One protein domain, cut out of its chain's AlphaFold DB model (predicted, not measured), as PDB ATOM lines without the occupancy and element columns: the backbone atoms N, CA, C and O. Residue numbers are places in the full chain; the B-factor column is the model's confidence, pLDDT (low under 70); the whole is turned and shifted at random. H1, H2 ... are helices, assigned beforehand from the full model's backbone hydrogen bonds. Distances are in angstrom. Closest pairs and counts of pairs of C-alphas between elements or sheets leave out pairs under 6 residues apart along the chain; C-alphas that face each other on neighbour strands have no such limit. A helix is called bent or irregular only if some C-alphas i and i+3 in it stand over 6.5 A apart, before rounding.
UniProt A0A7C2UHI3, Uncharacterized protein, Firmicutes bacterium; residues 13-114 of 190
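This is residues 13 to 114 of the 190 residues of an uncharacterized protein of Firmicutes bacterium (UniProt A0A7C2UHI3). This is a long, thin helical hairpin: H1 and H2 lie side by side, run opposite ways and join at one end, while H2 runs on past the start of H1 at the other. The 102 printed residues hold two named helices, H1 then H2, and no named strand; the class is all helix. The whole is extended, a rod of 84 by 15 by 14 A, with a radius of gyration of the C-alphas of 23.8 A.

Find C-alpha 14 at (-21.637, -44.911, 19.799); from there H1, residues 14 to 54, runs 58.6 A. H2, residues 58 to 110, runs 73.9 A to C-alpha 110 at (-20.907, -67.467, 19.083). H2 is neither bent nor irregular, but only just: C-alphas 94 and 97 are 6.3 A apart.

Look at Cys 32 and Ile 77, whose C-alphas, 6.5 A apart, are the closest where H1 and H2 touch. This helical hairpin has a shallow tilt of 16 degrees, opposite ways. Every O i to N i+4 pair is within hydrogen-bond range in H1, and 47 of 49 in H2.

The C-alphas farthest apart, Gly 55 and Gly 112, are 83.6 A apart. The printed part has no cut, and its one link is tight. Confidence is under 70 at residues 13 to 18, 53 to 59, 61 and 93.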
ATOM      1  N   ASP A  13     -20.839 -47.738  23.325       60.03
ATOM      2  CA  ASP A  13     -21.463 -48.047  22.030       60.03
ATOM      3  C   ASP A  13     -22.047 -46.758  21.421       60.03
ATOM      4  O   ASP A  13     -23.110 -46.271  21.819       60.03
ATOM      5  N   THR A  14     -21.331 -46.200  20.441       60.19
ATOM      6  CA  THR A  14     -21.637 -44.911  19.799       60.19
ATOM      7  C   THR A  14     -22.990 -44.906  19.094       60.19
ATOM      8  O   THR A  14     -23.644 -43.874  19.061       60.19
ATOM      9  N   GLU A  15     -23.453 -46.039  18.562       65.31
ATOM     10  CA  GLU A  15     -24.697 -46.086  17.784       65.31
ATOM     11  C   GLU A  15     -25.947 -45.919  18.659       65.31
ATOM     12  O   GLU A  15     -26.821 -45.107  18.352       65.31
ATOM     13  N   ILE A  16     -26.015 -46.644  19.781       65.81
ATOM     14  CA  ILE A  16     -27.131 -46.530  20.725       65.81
ATOM     15  C   ILE A  16     -27.111 -45.136  21.353       65.81
ATOM     16  O   ILE A  16     -28.131 -44.448  21.366       65.81
ATOM     17  N   GLN A  17     -25.937 -44.687  21.808       69.50
ATOM     18  CA  GLN A  17     -25.782 -43.364  22.406       69.50
ATOM     19  C   GLN A  17     -26.190 -42.256  21.428       69.50
ATOM     20  O   GLN A  17     -26.970 -41.393  21.813       69.50
ATOM     21  N   LEU A  18     -25.770 -42.305  20.159       69.94
ATOM     22  CA  LEU A  18     -26.085 -41.282  19.155       69.94
ATOM     23  C   LEU A  18     -27.580 -41.211  18.821       69.94
ATOM     24  O   LEU A  18     -28.124 -40.111  18.737       69.94
ATOM     25  N   ARG A  19     -28.277 -42.352  18.721       73.50
ATOM     26  CA  ARG A  19     -29.744 -42.370  18.550       73.50
ATOM     27  C   ARG A  19     -30.454 -41.694  19.727       73.50
ATOM     28  O   ARG A  19     -31.352 -40.883  19.509       73.50
ATOM     29  N   PHE A  20     -30.017 -41.965  20.960       73.44
ATOM     30  CA  PHE A  20     -30.565 -41.302  22.146       73.44
ATOM     31  C   PHE A  20     -30.252 -39.805  22.175       73.44
ATOM     32  O   PHE A  20     -31.161 -39.022  22.440       73.44
ATOM     33  N   VAL A  21     -29.011 -39.407  21.863       79.19
ATOM     34  CA  VAL A  21     -28.580 -38.000  21.790       79.19
ATOM     35  C   VAL A  21     -29.462 -37.218  20.816       79.19
ATOM     36  O   VAL A  21     -30.000 -36.174  21.173       79.19
ATOM     37  N   ILE A  22     -29.662 -37.748  19.606       79.31
ATOM     38  CA  ILE A  22     -30.501 -37.119  18.581       79.31
ATOM     39  C   ILE A  22     -31.940 -36.985  19.078       79.31
ATOM     40  O   ILE A  22     -32.513 -35.901  18.994       79.31
ATOM     41  N   PHE A  23     -32.509 -38.049  19.650       81.56
ATOM     42  CA  PHE A  23     -33.858 -37.998  20.212       81.56
ATOM     43  C   PHE A  23     -33.981 -36.931  21.311       81.56
ATOM     44  O   PHE A  23     -34.957 -36.187  21.327       81.56
ATOM     45  N   THR A  24     -32.974 -36.795  22.184       82.31
ATOM     46  CA  THR A  24     -32.980 -35.772  23.247       82.31
ATOM     47  C   THR A  24     -32.866 -34.354  22.696       82.31
ATOM     48  O   THR A  24     -33.532 -33.453  23.194       82.31
ATOM     49  N   ILE A  25     -32.050 -34.136  21.661       83.94
ATOM     50  CA  ILE A  25     -31.938 -32.824  21.012       83.94
ATOM     51  C   ILE A  25     -33.262 -32.440  20.347       83.94
ATOM     52  O   ILE A  25     -33.702 -31.301  20.488       83.94
ATOM     53  N   ILE A  26     -33.919 -33.381  19.661       85.25
ATOM     54  CA  ILE A  26     -35.210 -33.134  19.007       85.25
ATOM     55  C   ILE A  26     -36.280 -32.785  20.046       85.25
ATOM     56  O   ILE A  26     -36.974 -31.779  19.895       85.25
ATOM     57  N   THR A  27     -36.407 -33.564  21.122       83.94
ATOM     58  CA  THR A  27     -37.405 -33.290  22.169       83.94
ATOM     59  C   THR A  27     -37.119 -31.985  22.911       83.94
ATOM     60  O   THR A  27     -38.057 -31.250  23.225       83.94
ATOM     61  N   LEU A  28     -35.845 -31.645  23.130       86.31
ATOM     62  CA  LEU A  28     -35.442 -30.353  23.682       86.31
ATOM     63  C   LEU A  28     -35.819 -29.200  22.741       86.31
ATOM     64  O   LEU A  28     -36.414 -28.227  23.195       86.31
ATOM     65  N   ALA A  29     -35.539 -29.319  21.441       85.38
ATOM     66  CA  ALA A  29     -35.890 -28.299  20.453       85.38
ATOM     67  C   ALA A  29     -37.408 -28.059  20.400       85.38
ATOM     68  O   ALA A  29     -37.853 -26.911  20.437       85.38
ATOM     69  N   ILE A  30     -38.203 -29.135  20.401       88.31
ATOM     70  CA  ILE A  30     -39.671 -29.060  20.449       88.31
ATOM     71  C   ILE A  30     -40.136 -28.394  21.749       88.31
ATOM     72  O   ILE A  30     -40.986 -27.507  21.717       88.31
ATOM     73  N   SER A  31     -39.554 -28.763  22.892       84.88
ATOM     74  CA  SER A  31     -39.910 -28.178  24.192       84.88
ATOM     75  C   SER A  31     -39.621 -26.678  24.233       84.88
ATOM     76  O   SER A  31     -40.474 -25.896  24.647       84.88
ATOM     77  N   CYS A  32     -38.450 -26.262  23.742       87.06
ATOM     78  CA  CYS A  32     -38.087 -24.853  23.620       87.06
ATOM     79  C   CYS A  32     -39.057 -24.096  22.707       87.06
ATOM     80  O   CYS A  32     -39.477 -22.991  23.046       87.06
ATOM     81  N   PHE A  33     -39.453 -24.692  21.580       87.62
ATOM     82  CA  PHE A  33     -40.420 -24.088  20.666       87.62
ATOM     83  C   PHE A  33     -41.799 -23.904  21.316       87.62
ATOM     84  O   PHE A  33     -42.383 -22.822  21.226       87.62
ATOM     85  N   ILE A  34     -42.296 -24.924  22.025       87.38
ATOM     86  CA  ILE A  34     -43.582 -24.871  22.736       87.38
ATOM     87  C   ILE A  34     -43.544 -23.794  23.824       87.38
ATOM     88  O   ILE A  34     -44.434 -22.950  23.886       87.38
ATOM     89  N   VAL A  35     -42.500 -23.779  24.655       84.12
ATOM     90  CA  VAL A  35     -42.347 -22.799  25.740       84.12
ATOM     91  C   VAL A  35     -42.242 -21.377  25.192       84.12
ATOM     92  O   VAL A  35     -42.937 -20.481  25.678       84.12
ATOM     93  N   SER A  36     -41.424 -21.162  24.161       85.25
ATOM     94  CA  SER A  36     -41.303 -19.861  23.499       85.25
ATOM     95  C   SER A  36     -42.656 -19.395  22.948       85.25
ATOM     96  O   SER A  36     -43.080 -18.271  23.208       85.25
ATOM     97  N   SER A  37     -43.409 -20.296  22.308       85.50
ATOM     98  CA  SER A  37     -44.750 -19.992  21.797       85.50
ATOM     99  C   SER A  37     -45.729 -19.629  22.917       85.50
ATOM    100  O   SER A  37     -46.448 -18.637  22.808       85.50
ATOM    101  N   ILE A  38     -45.757 -20.385  24.019       85.75
ATOM    102  CA  ILE A  38     -46.646 -20.106  25.159       85.75
ATOM    103  C   ILE A  38     -46.295 -18.757  25.794       85.75
ATOM    104  O   ILE A  38     -47.183 -17.941  26.042       85.75
ATOM    105  N   THR A  39     -45.012 -18.504  26.059       84.12
ATOM    106  CA  THR A  39     -44.577 -17.251  26.691       84.12
ATOM    107  C   THR A  39     -44.861 -16.046  25.799       84.12
ATOM    108  O   THR A  39     -45.370 -15.042  26.297       84.12
ATOM    109  N   PHE A  40     -44.634 -16.162  24.488       84.94
ATOM    110  CA  PHE A  40     -44.971 -15.127  23.514       84.94
ATOM    111  C   PHE A  40     -46.469 -14.799  23.519       84.94
ATOM    112  O   PHE A  40     -46.832 -13.632  23.648       84.94
ATOM    113  N   ASN A  41     -47.340 -15.814  23.470       85.06
ATOM    114  CA  ASN A  41     -48.791 -15.609  23.519       85.06
ATOM    115  C   ASN A  41     -49.231 -14.896  24.807       85.06
ATOM    116  O   ASN A  41     -50.008 -13.945  24.752       85.06
ATOM    117  N   ASN A  42     -48.696 -15.303  25.963       83.12
ATOM    118  CA  ASN A  42     -49.019 -14.675  27.248       83.12
ATOM    119  C   ASN A  42     -48.604 -13.197  27.296       83.12
ATOM    120  O   ASN A  42     -49.343 -12.356  27.807       83.12
ATOM    121  N   ILE A  43     -47.430 -12.866  26.757       81.44
ATOM    122  CA  ILE A  43     -46.952 -11.480  26.712       81.44
ATOM    123  C   ILE A  43     -47.764 -10.651  25.727       81.44
ATOM    124  O   ILE A  43     -48.113  -9.522  26.049       81.44
ATOM    125  N   TRP A  44     -48.092 -11.203  24.559       80.12
ATOM    126  CA  TRP A  44     -48.862 -10.497  23.540       80.12
ATOM    127  C   TRP A  44     -50.271 -10.131  24.022       80.12
ATOM    128  O   TRP A  44     -50.709  -9.000  23.827       80.12
ATOM    129  N   ILE A  45     -50.948 -11.049  24.721       81.25
ATOM    130  CA  ILE A  45     -52.249 -10.785  25.356       81.25
ATOM    131  C   ILE A  45     -52.115  -9.698  26.433       81.25
ATOM    132  O   ILE A  45     -52.870  -8.730  26.436       81.25
ATOM    133  N   GLY A  46     -51.113  -9.797  27.314       76.81
ATOM    134  CA  GLY A  46     -50.892  -8.780  28.348       76.81
ATOM    135  C   GLY A  46     -50.524  -7.398  27.788       76.81
ATOM    136  O   GLY A  46     -50.863  -6.375  28.385       76.81
ATOM    137  N   LEU A  47     -49.844  -7.361  26.639       76.81
ATOM    138  CA  LEU A  47     -49.465  -6.138  25.940       76.81
ATOM    139  C   LEU A  47     -50.678  -5.465  25.286       76.81
ATOM    140  O   LEU A  47     -50.873  -4.261  25.464       76.81
ATOM    141  N   SER A  48     -51.503  -6.230  24.565       75.44
ATOM    142  CA  SER A  48     -52.678  -5.694  23.871       75.44
ATOM    143  C   SER A  48     -53.697  -5.103  24.849       75.44
ATOM    144  O   SER A  48     -54.215  -4.013  24.609       75.44
ATOM    145  N   GLU A  49     -53.912  -5.741  26.001       75.69
ATOM    146  CA  GLU A  49     -54.813  -5.228  27.037       75.69
ATOM    147  C   GLU A  49     -54.338  -3.906  27.655       75.69
ATOM    148  O   GLU A  49     -55.155  -3.021  27.918       75.69
ATOM    149  N   LYS A  50     -53.028  -3.750  27.893       73.44
ATOM    150  CA  LYS A  50     -52.469  -2.530  28.495       73.44
ATOM    151  C   LYS A  50     -52.456  -1.345  27.536       73.44
ATOM    152  O   LYS A  50     -52.823  -0.246  27.948       73.44
ATOM    153  N   ILE A  51     -52.087  -1.571  26.274       74.69
ATOM    154  CA  ILE A  51     -52.092  -0.525  25.240       74.69
ATOM    155  C   ILE A  51     -53.516   0.009  25.034       74.69
ATOM    156  O   ILE A  51     -53.711   1.219  24.982       74.69
ATOM    157  N   LEU A  52     -54.516  -0.879  24.987       71.38
ATOM    158  CA  LEU A  52     -55.915  -0.490  24.785       71.38
ATOM    159  C   LEU A  52     -56.532   0.246  25.985       71.38
ATOM    160  O   LEU A  52     -57.410   1.080  25.788       71.38
ATOM    161  N   LYS A  53     -56.113  -0.062  27.223       69.62
ATOM    162  CA  LYS A  53     -56.728   0.498  28.441       69.62
ATOM    163  C   LYS A  53     -56.068   1.770  28.965       69.62
ATOM    164  O   LYS A  53     -56.767   2.584  29.559       69.62
ATOM    165  N   PHE A  54     -54.753   1.924  28.808       65.88
ATOM    166  CA  PHE A  54     -54.006   2.943  29.555       65.88
ATOM    167  C   PHE A  54     -53.247   3.951  28.693       65.88
ATOM    168  O   PHE A  54     -52.796   4.950  29.242       65.88
ATOM    169  N   GLY A  55     -53.110   3.738  27.374       64.00
ATOM    170  CA  GLY A  55     -52.408   4.688  26.493       64.00
ATOM    171  C   GLY A  55     -50.985   5.030  26.961       64.00
ATOM    172  O   GLY A  55     -50.495   6.123  26.695       64.00
ATOM    173  N   GLU A  56     -50.358   4.124  27.718       62.12
ATOM    174  CA  GLU A  56     -49.027   4.296  28.302       62.12
ATOM    175  C   GLU A  56     -47.950   4.396  27.206       62.12
ATOM    176  O   GLU A  56     -48.073   3.794  26.134       62.12
ATOM    177  N   GLU A  57     -46.864   5.123  27.493       67.25
ATOM    178  CA  GLU A  57     -45.720   5.256  26.588       67.25
ATOM    179  C   GLU A  57     -45.154   3.876  26.215       67.25
ATOM    180  O   GLU A  57     -44.671   3.108  27.056       67.25
ATOM    181  N   ILE A  58     -45.205   3.578  24.914       66.94
ATOM    182  CA  ILE A  58     -44.851   2.286  24.309       66.94
ATOM    183  C   ILE A  58     -43.450   1.829  24.743       66.94
ATOM    184  O   ILE A  58     -43.215   0.641  24.962       66.94
ATOM    185  N   GLU A  59     -42.526   2.771  24.920       69.12
ATOM    186  CA  GLU A  59     -41.122   2.497  25.213       69.12
ATOM    187  C   GLU A  59     -40.911   1.842  26.589       69.12
ATOM    188  O   GLU A  59     -40.179   0.851  26.714       69.12
ATOM    189  N   ASN A  60     -41.615   2.316  27.622       70.25
ATOM    190  CA  ASN A  60     -41.440   1.794  28.977       70.25
ATOM    191  C   ASN A  60     -42.096   0.410  29.138       70.25
ATOM    192  O   ASN A  60     -41.555  -0.476  29.809       70.25
ATOM    193  N   ILE A  61     -43.214   0.188  28.438       69.50
ATOM    194  CA  ILE A  61     -43.888  -1.111  28.339       69.50
ATOM    195  C   ILE A  61     -42.985  -2.128  27.631       69.50
ATOM    196  O   ILE A  61     -42.744  -3.214  28.163       69.50
ATOM    197  N   TYR A  62     -42.436  -1.786  26.462       70.12
ATOM    198  CA  TYR A  62     -41.581  -2.704  25.704       70.12
ATOM    199  C   TYR A  62     -40.357  -3.154  26.508       70.12
ATOM    200  O   TYR A  62     -40.020  -4.341  26.497       70.12
ATOM    201  N   SER A  63     -39.720  -2.252  27.265       75.12
ATOM    202  CA  SER A  63     -38.544  -2.612  28.070       75.12
ATOM    203  C   SER A  63     -38.883  -3.578  29.219       75.12
ATOM    204  O   SER A  63     -38.141  -4.533  29.468       75.12
ATOM    205  N   GLN A  64     -40.026  -3.383  29.888       74.56
ATOM    206  CA  GLN A  64     -40.480  -4.219  31.005       74.56
ATOM    207  C   GLN A  64     -40.870  -5.628  30.538       74.56
ATOM    208  O   GLN A  64     -40.412  -6.631  31.095       74.56
ATOM    209  N   PHE A  65     -41.684  -5.722  29.483       76.06
ATOM    210  CA  PHE A  65     -42.122  -7.006  28.937       76.06
ATOM    211  C   PHE A  65     -40.982  -7.748  28.228       76.06
ATOM    212  O   PHE A  65     -40.862  -8.960  28.396       76.06
ATOM    213  N   GLY A  66     -40.092  -7.036  27.528       77.06
ATOM    214  CA  GLY A  66     -38.909  -7.614  26.889       77.06
ATOM    215  C   GLY A  66     -37.930  -8.224  27.895       77.06
ATOM    216  O   GLY A  66     -37.517  -9.373  27.738       77.06
ATOM    217  N   LYS A  67     -37.618  -7.514  28.990       80.31
ATOM    218  CA  LYS A  67     -36.773  -8.058  30.069       80.31
ATOM    219  C   LYS A  67     -37.398  -9.302  30.697       80.31
ATOM    220  O   LYS A  67     -36.714 -10.309  30.874       80.31
ATOM    221  N   ARG A  68     -38.704  -9.266  30.986       80.00
ATOM    222  CA  ARG A  68     -39.428 -10.414  31.552       80.00
ATOM    223  C   ARG A  68     -39.449 -11.608  30.593       80.00
ATOM    224  O   ARG A  68     -39.244 -12.732  31.043       80.00
ATOM    225  N   PHE A  69     -39.632 -11.375  29.291       81.44
ATOM    226  CA  PHE A  69     -39.573 -12.410  28.255       81.44
ATOM    227  C   PHE A  69     -38.214 -13.105  28.217       81.44
ATOM    228  O   PHE A  69     -38.159 -14.336  28.251       81.44
ATOM    229  N   ILE A  70     -37.133 -12.319  28.179       84.94
ATOM    230  CA  ILE A  70     -35.762 -12.830  28.104       84.94
ATOM    231  C   ILE A  70     -35.433 -13.638  29.359       84.94
ATOM    232  O   ILE A  70     -34.978 -14.771  29.243       84.94
ATOM    233  N   ILE A  71     -35.713 -13.102  30.553       86.25
ATOM    234  CA  ILE A  71     -35.398 -13.777  31.821       86.25
ATOM    235  C   ILE A  71     -36.170 -15.093  31.952       86.25
ATOM    236  O   ILE A  71     -35.575 -16.113  32.302       86.25
ATOM    237  N   LEU A  72     -37.475 -15.100  31.652       83.06
ATOM    238  CA  LEU A  72     -38.294 -16.312  31.748       83.06
ATOM    239  C   LEU A  72     -37.846 -17.376  30.744       83.06
ATOM    240  O   LEU A  72     -37.592 -18.510  31.144       83.06
ATOM    241  N   ASN A  73     -37.689 -17.019  29.464       84.19
ATOM    242  CA  ASN A  73     -37.258 -17.978  28.445       84.19
ATOM    243  C   ASN A  73     -35.855 -18.507  28.724       84.19
ATOM    244  O   ASN A  73     -35.638 -19.712  28.659       84.19
ATOM    245  N   PHE A  74     -34.919 -17.634  29.096       86.44
ATOM    246  CA  PHE A  74     -33.562 -18.049  29.426       86.44
ATOM    247  C   PHE A  74     -33.546 -19.023  30.610       86.44
ATOM    248  O   PHE A  74     -32.941 -20.089  30.521       86.44
ATOM    249  N   THR A  75     -34.274 -18.709  31.687       85.81
ATOM    250  CA  THR A  75     -34.355 -19.578  32.873       85.81
ATOM    251  C   THR A  75     -34.955 -20.944  32.531       85.81
ATOM    252  O   THR A  75     -34.421 -21.971  32.952       85.81
ATOM    253  N   LEU A  76     -36.025 -20.982  31.729       83.19
ATOM    254  CA  LEU A  76     -36.651 -22.236  31.302       83.19
ATOM    255  C   LEU A  76     -35.758 -23.061  30.369       83.19
ATOM    256  O   LEU A  76     -35.675 -24.274  30.547       83.19
ATOM    257  N   ILE A  77     -35.067 -22.432  29.414       86.06
ATOM    258  CA  ILE A  77     -34.129 -23.123  28.515       86.06
ATOM    259  C   ILE A  77     -32.997 -23.759  29.324       86.06
ATOM    260  O   ILE A  77     -32.676 -24.928  29.116       86.06
ATOM    261  N   VAL A  78     -32.420 -23.017  30.274       87.94
ATOM    262  CA  VAL A  78     -31.354 -23.530  31.147       87.94
ATOM    263  C   VAL A  78     -31.859 -24.702  31.989       87.94
ATOM    264  O   VAL A  78     -31.187 -25.732  32.065       87.94
ATOM    265  N   LEU A  79     -33.055 -24.592  32.574       85.81
ATOM    266  CA  LEU A  79     -33.663 -25.668  33.355       85.81
ATOM    267  C   LEU A  79     -33.909 -26.925  32.505       85.81
ATOM    268  O   LEU A  79     -33.560 -28.029  32.920       85.81
ATOM    269  N   LEU A  80     -34.470 -26.767  31.304       85.50
ATOM    270  CA  LEU A  80     -34.730 -27.874  30.381       85.50
ATOM    271  C   LEU A  80     -33.433 -28.542  29.914       85.50
ATOM    272  O   LEU A  80     -33.350 -29.768  29.912       85.50
ATOM    273  N   ALA A  81     -32.405 -27.761  29.575       84.69
ATOM    274  CA  ALA A  81     -31.094 -28.289  29.211       84.69
ATOM    275  C   ALA A  81     -30.454 -29.065  30.377       84.69
ATOM    276  O   ALA A  81     -29.899 -30.150  30.181       84.69
ATOM    277  N   PHE A  82     -30.575 -28.557  31.605       84.56
ATOM    278  CA  PHE A  82     -30.095 -29.251  32.798       84.56
ATOM    279  C   PHE A  82     -30.832 -30.579  33.030       84.56
ATOM    280  O   PHE A  82     -30.198 -31.615  33.221       84.56
ATOM    281  N   LEU A  83     -32.163 -30.592  32.940       83.19
ATOM    282  CA  LEU A  83     -32.951 -31.820  33.086       83.19
ATOM    283  C   LEU A  83     -32.649 -32.838  31.978       83.19
ATOM    284  O   LEU A  83     -32.497 -34.028  32.261       83.19
ATOM    285  N   ALA A  84     -32.507 -32.379  30.732       84.19
ATOM    286  CA  ALA A  84     -32.176 -33.228  29.592       84.19
ATOM    287  C   ALA A  84     -30.790 -33.872  29.747       84.19
ATOM    288  O   ALA A  84     -30.652 -35.083  29.575       84.19
ATOM    289  N   THR A  85     -29.773 -33.094  30.131       81.75
ATOM    290  CA  THR A  85     -28.418 -33.618  30.369       81.75
ATOM    291  C   THR A  85     -28.393 -34.626  31.518       81.75
ATOM    292  O   THR A  85     -27.791 -35.693  31.384       81.75
ATOM    293  N   LEU A  86     -29.102 -34.352  32.615       79.50
ATOM    294  CA  LEU A  86     -29.169 -35.250  33.766       79.50
ATOM    295  C   LEU A  86     -29.879 -36.570  33.418       79.50
ATOM    296  O   LEU A  86     -29.370 -37.650  33.729       79.50
ATOM    297  N   GLY A  87     -31.001 -36.499  32.695       77.94
ATOM    298  CA  GLY A  87     -31.707 -37.678  32.191       77.94
ATOM    299  C   GLY A  87     -30.851 -38.512  31.235       77.94
ATOM    300  O   GLY A  87     -30.787 -39.735  31.359       77.94
ATOM    301  N   MET A  88     -30.126 -37.853  30.333       76.94
ATOM    302  CA  MET A  88     -29.252 -38.502  29.360       76.94
ATOM    303  C   MET A  88     -28.082 -39.240  30.013       76.94
ATOM    304  O   MET A  88     -27.792 -40.377  29.644       76.94
ATOM    305  N   VAL A  89     -27.425 -38.629  31.004       74.75
ATOM    306  CA  VAL A  89     -26.323 -39.263  31.742       74.75
ATOM    307  C   VAL A  89     -26.818 -40.519  32.460       74.75
ATOM    308  O   VAL A  89     -26.201 -41.579  32.349       74.75
ATOM    309  N   ILE A  90     -27.964 -40.435  33.141       70.69
ATOM    310  CA  ILE A  90     -28.535 -41.575  33.872       70.69
ATOM    311  C   ILE A  90     -28.930 -42.698  32.909       70.69
ATOM    312  O   ILE A  90     -28.587 -43.857  33.147       70.69
ATOM    313  N   LEU A  91     -29.632 -42.371  31.822       71.25
ATOM    314  CA  LEU A  91     -30.125 -43.366  30.872       71.25
ATOM    315  C   LEU A  91     -28.979 -44.023  30.096       71.25
ATOM    316  O   LEU A  91     -28.939 -45.248  29.981       71.25
ATOM    317  N   SER A  92     -28.005 -43.231  29.640       73.19
ATOM    318  CA  SER A  92     -26.814 -43.731  28.949       73.19
ATOM    319  C   SER A  92     -26.053 -44.722  29.826       73.19
ATOM    320  O   SER A  92     -25.753 -45.830  29.386       73.19
ATOM    321  N   HIS A  93     -25.819 -44.392  31.099       69.19
ATOM    322  CA  HIS A  93     -25.127 -45.306  32.006       69.19
ATOM    323  C   HIS A  93     -25.931 -46.571  32.319       69.19
ATOM    324  O   HIS A  93     -25.341 -47.649  32.397       69.19
ATOM    325  N   LYS A  94     -27.256 -46.463  32.465       72.12
ATOM    326  CA  LYS A  94     -28.116 -47.601  32.817       72.12
ATOM    327  C   LYS A  94     -28.401 -48.560  31.666       72.12
ATOM    328  O   LYS A  94     -28.699 -49.716  31.950       72.12
ATOM    329  N   VAL A  95     -28.328 -48.108  30.412       76.19
ATOM    330  CA  VAL A  95     -28.661 -48.920  29.225       76.19
ATOM    331  C   VAL A  95     -27.412 -49.325  28.443       76.19
ATOM    332  O   VAL A  95     -27.269 -50.496  28.094       76.19
ATOM    333  N   ALA A  96     -26.471 -48.405  28.196       75.06
ATOM    334  CA  ALA A  96     -25.315 -48.691  27.341       75.06
ATOM    335  C   ALA A  96     -24.346 -49.701  27.978       75.06
ATOM    336  O   ALA A  96     -23.796 -50.551  27.283       75.06
ATOM    337  N   GLY A  97     -24.161 -49.643  29.302       75.56
ATOM    338  CA  GLY A  97     -23.324 -50.603  30.028       75.56
ATOM    339  C   GLY A  97     -23.843 -52.044  29.903       75.56
ATOM    340  O   GLY A  97     -23.104 -52.914  29.433       75.56
ATOM    341  N   PRO A  98     -25.111 -52.306  30.270       82.44
ATOM    342  CA  PRO A  98     -25.725 -53.625  30.116       82.44
ATOM    343  C   PRO A  98     -25.801 -54.109  28.670       82.44
ATOM    344  O   PRO A  98     -25.463 -55.260  28.405       82.44
ATOM    345  N   ALA A  99     -26.160 -53.236  27.722       84.50
ATOM    346  CA  ALA A  99     -26.229 -53.583  26.301       84.50
ATOM    347  C   ALA A  99     -24.872 -54.059  25.756       84.50
ATOM    348  O   ALA A  99     -24.794 -55.085  25.079       84.50
ATOM    349  N   TYR A 100     -23.783 -53.377  26.120       82.75
ATOM    350  CA  TYR A 100     -22.433 -53.804  25.759       82.75
ATOM    351  C   TYR A 100     -22.077 -55.168  26.357       82.75
ATOM    352  O   TYR A 100     -21.472 -56.013  25.691       82.75
ATOM    353  N   ARG A 101     -22.476 -55.418  27.612       85.38
ATOM    354  CA  ARG A 101     -22.253 -56.717  28.254       85.38
ATOM    355  C   ARG A 101     -23.027 -57.829  27.546       85.38
ATOM    356  O   ARG A 101     -22.436 -58.872  27.295       85.38
ATOM    357  N   ILE A 102     -24.277 -57.587  27.147       89.69
ATOM    358  CA  ILE A 102     -25.086 -58.526  26.350       89.69
ATOM    359  C   ILE A 102     -24.407 -58.823  25.009       89.69
ATOM    360  O   ILE A 102     -24.243 -59.983  24.643       89.69
ATOM    361  N   LYS A 103     -23.926 -57.798  24.296       88.69
ATOM    362  CA  LYS A 103     -23.178 -57.967  23.039       88.69
ATOM    363  C   LYS A 103     -21.930 -58.831  23.230       88.69
ATOM    364  O   LYS A 103     -21.631 -59.686  22.399       88.69
ATOM    365  N   LYS A 104     -21.212 -58.638  24.340       88.81
ATOM    366  CA  LYS A 104     -20.056 -59.464  24.698       88.81
ATOM    367  C   LYS A 104     -20.461 -60.909  25.019       88.81
ATOM    368  O   LYS A 104     -19.807 -61.815  24.518       88.81
ATOM    369  N   MET A 105     -21.541 -61.124  25.774       90.25
ATOM    370  CA  MET A 105     -22.086 -62.460  26.062       90.25
ATOM    371  C   MET A 105     -22.476 -63.195  24.775       90.25
ATOM    372  O   MET A 105     -22.107 -64.349  24.593       90.25
ATOM    373  N   LEU A 106     -23.161 -62.516  23.851       90.44
ATOM    374  CA  LEU A 106     -23.518 -63.067  22.542       90.44
ATOM    375  C   LEU A 106     -22.285 -63.439  21.721       90.44
ATOM    376  O   LEU A 106     -22.260 -64.496  21.099       90.44
ATOM    377  N   LYS A 107     -21.252 -62.592  21.735       89.06
ATOM    378  CA  LYS A 107     -19.989 -62.914  21.072       89.06
ATOM    379  C   LYS A 107     -19.346 -64.149  21.701       89.06
ATOM    380  O   LYS A 107     -18.972 -65.051  20.973       89.06
ATOM    381  N   GLU A 108     -19.271 -64.230  23.026       86.75
ATOM    382  CA  GLU A 108     -18.747 -65.413  23.722       86.75
ATOM    383  C   GLU A 108     -19.546 -66.683  23.374       86.75
ATOM    384  O   GLU A 108     -18.940 -67.709  23.073       86.75
ATOM    385  N   LEU A 109     -20.877 -66.596  23.289       87.75
ATOM    386  CA  LEU A 109     -21.745 -67.690  22.836       87.75
ATOM    387  C   LEU A 109     -21.464 -68.127  21.396       87.75
ATOM    388  O   LEU A 109     -21.350 -69.321  21.131       87.75
ATOM    389  N   GLN A 110     -21.302 -67.180  20.469       84.50
ATOM    390  CA  GLN A 110     -20.907 -67.467  19.083       84.50
ATOM    391  C   GLN A 110     -19.515 -68.103  18.997       84.50
ATOM    392  O   GLN A 110     -19.200 -68.797  18.033       84.50
ATOM    393  N   GLU A 111     -18.665 -67.863  19.996       82.62
ATOM    394  CA  GLU A 111     -17.359 -68.501  20.131       82.62
ATOM    395  C   GLU A 111     -17.425 -69.882  20.802       82.62
ATOM    396  O   GLU A 111     -16.379 -70.481  21.041       82.62
ATOM    397  N   GLY A 112     -18.622 -70.391  21.115       79.06
ATOM    398  CA  GLY A 112     -18.818 -71.672  21.795       79.06
ATOM    399  C   GLY A 112     -18.520 -71.632  23.299       79.06
ATOM    400  O   GLY A 112     -18.396 -72.682  23.934       79.06
ATOM    401  N   LYS A 113     -18.386 -70.437  23.890       81.94
ATOM    402  CA  LYS A 113     -18.150 -70.238  25.328       81.94
ATOM    403  C   LYS A 113     -19.473 -70.029  26.061       81.94
ATOM    404  O   LYS A 113     -20.423 -69.486  25.507       81.94
ATOM    405  N   TYR A 114     -19.495 -70.399  27.340       83.31
ATOM    406  CA  TYR A 114     -20.604 -70.101  28.249       83.31
ATOM    407  C   TYR A 114     -20.246 -68.904  29.133       83.31
ATOM    408  O   TYR A 114     -19.499 -69.081  30.101       83.31
TER     409      TYR A 114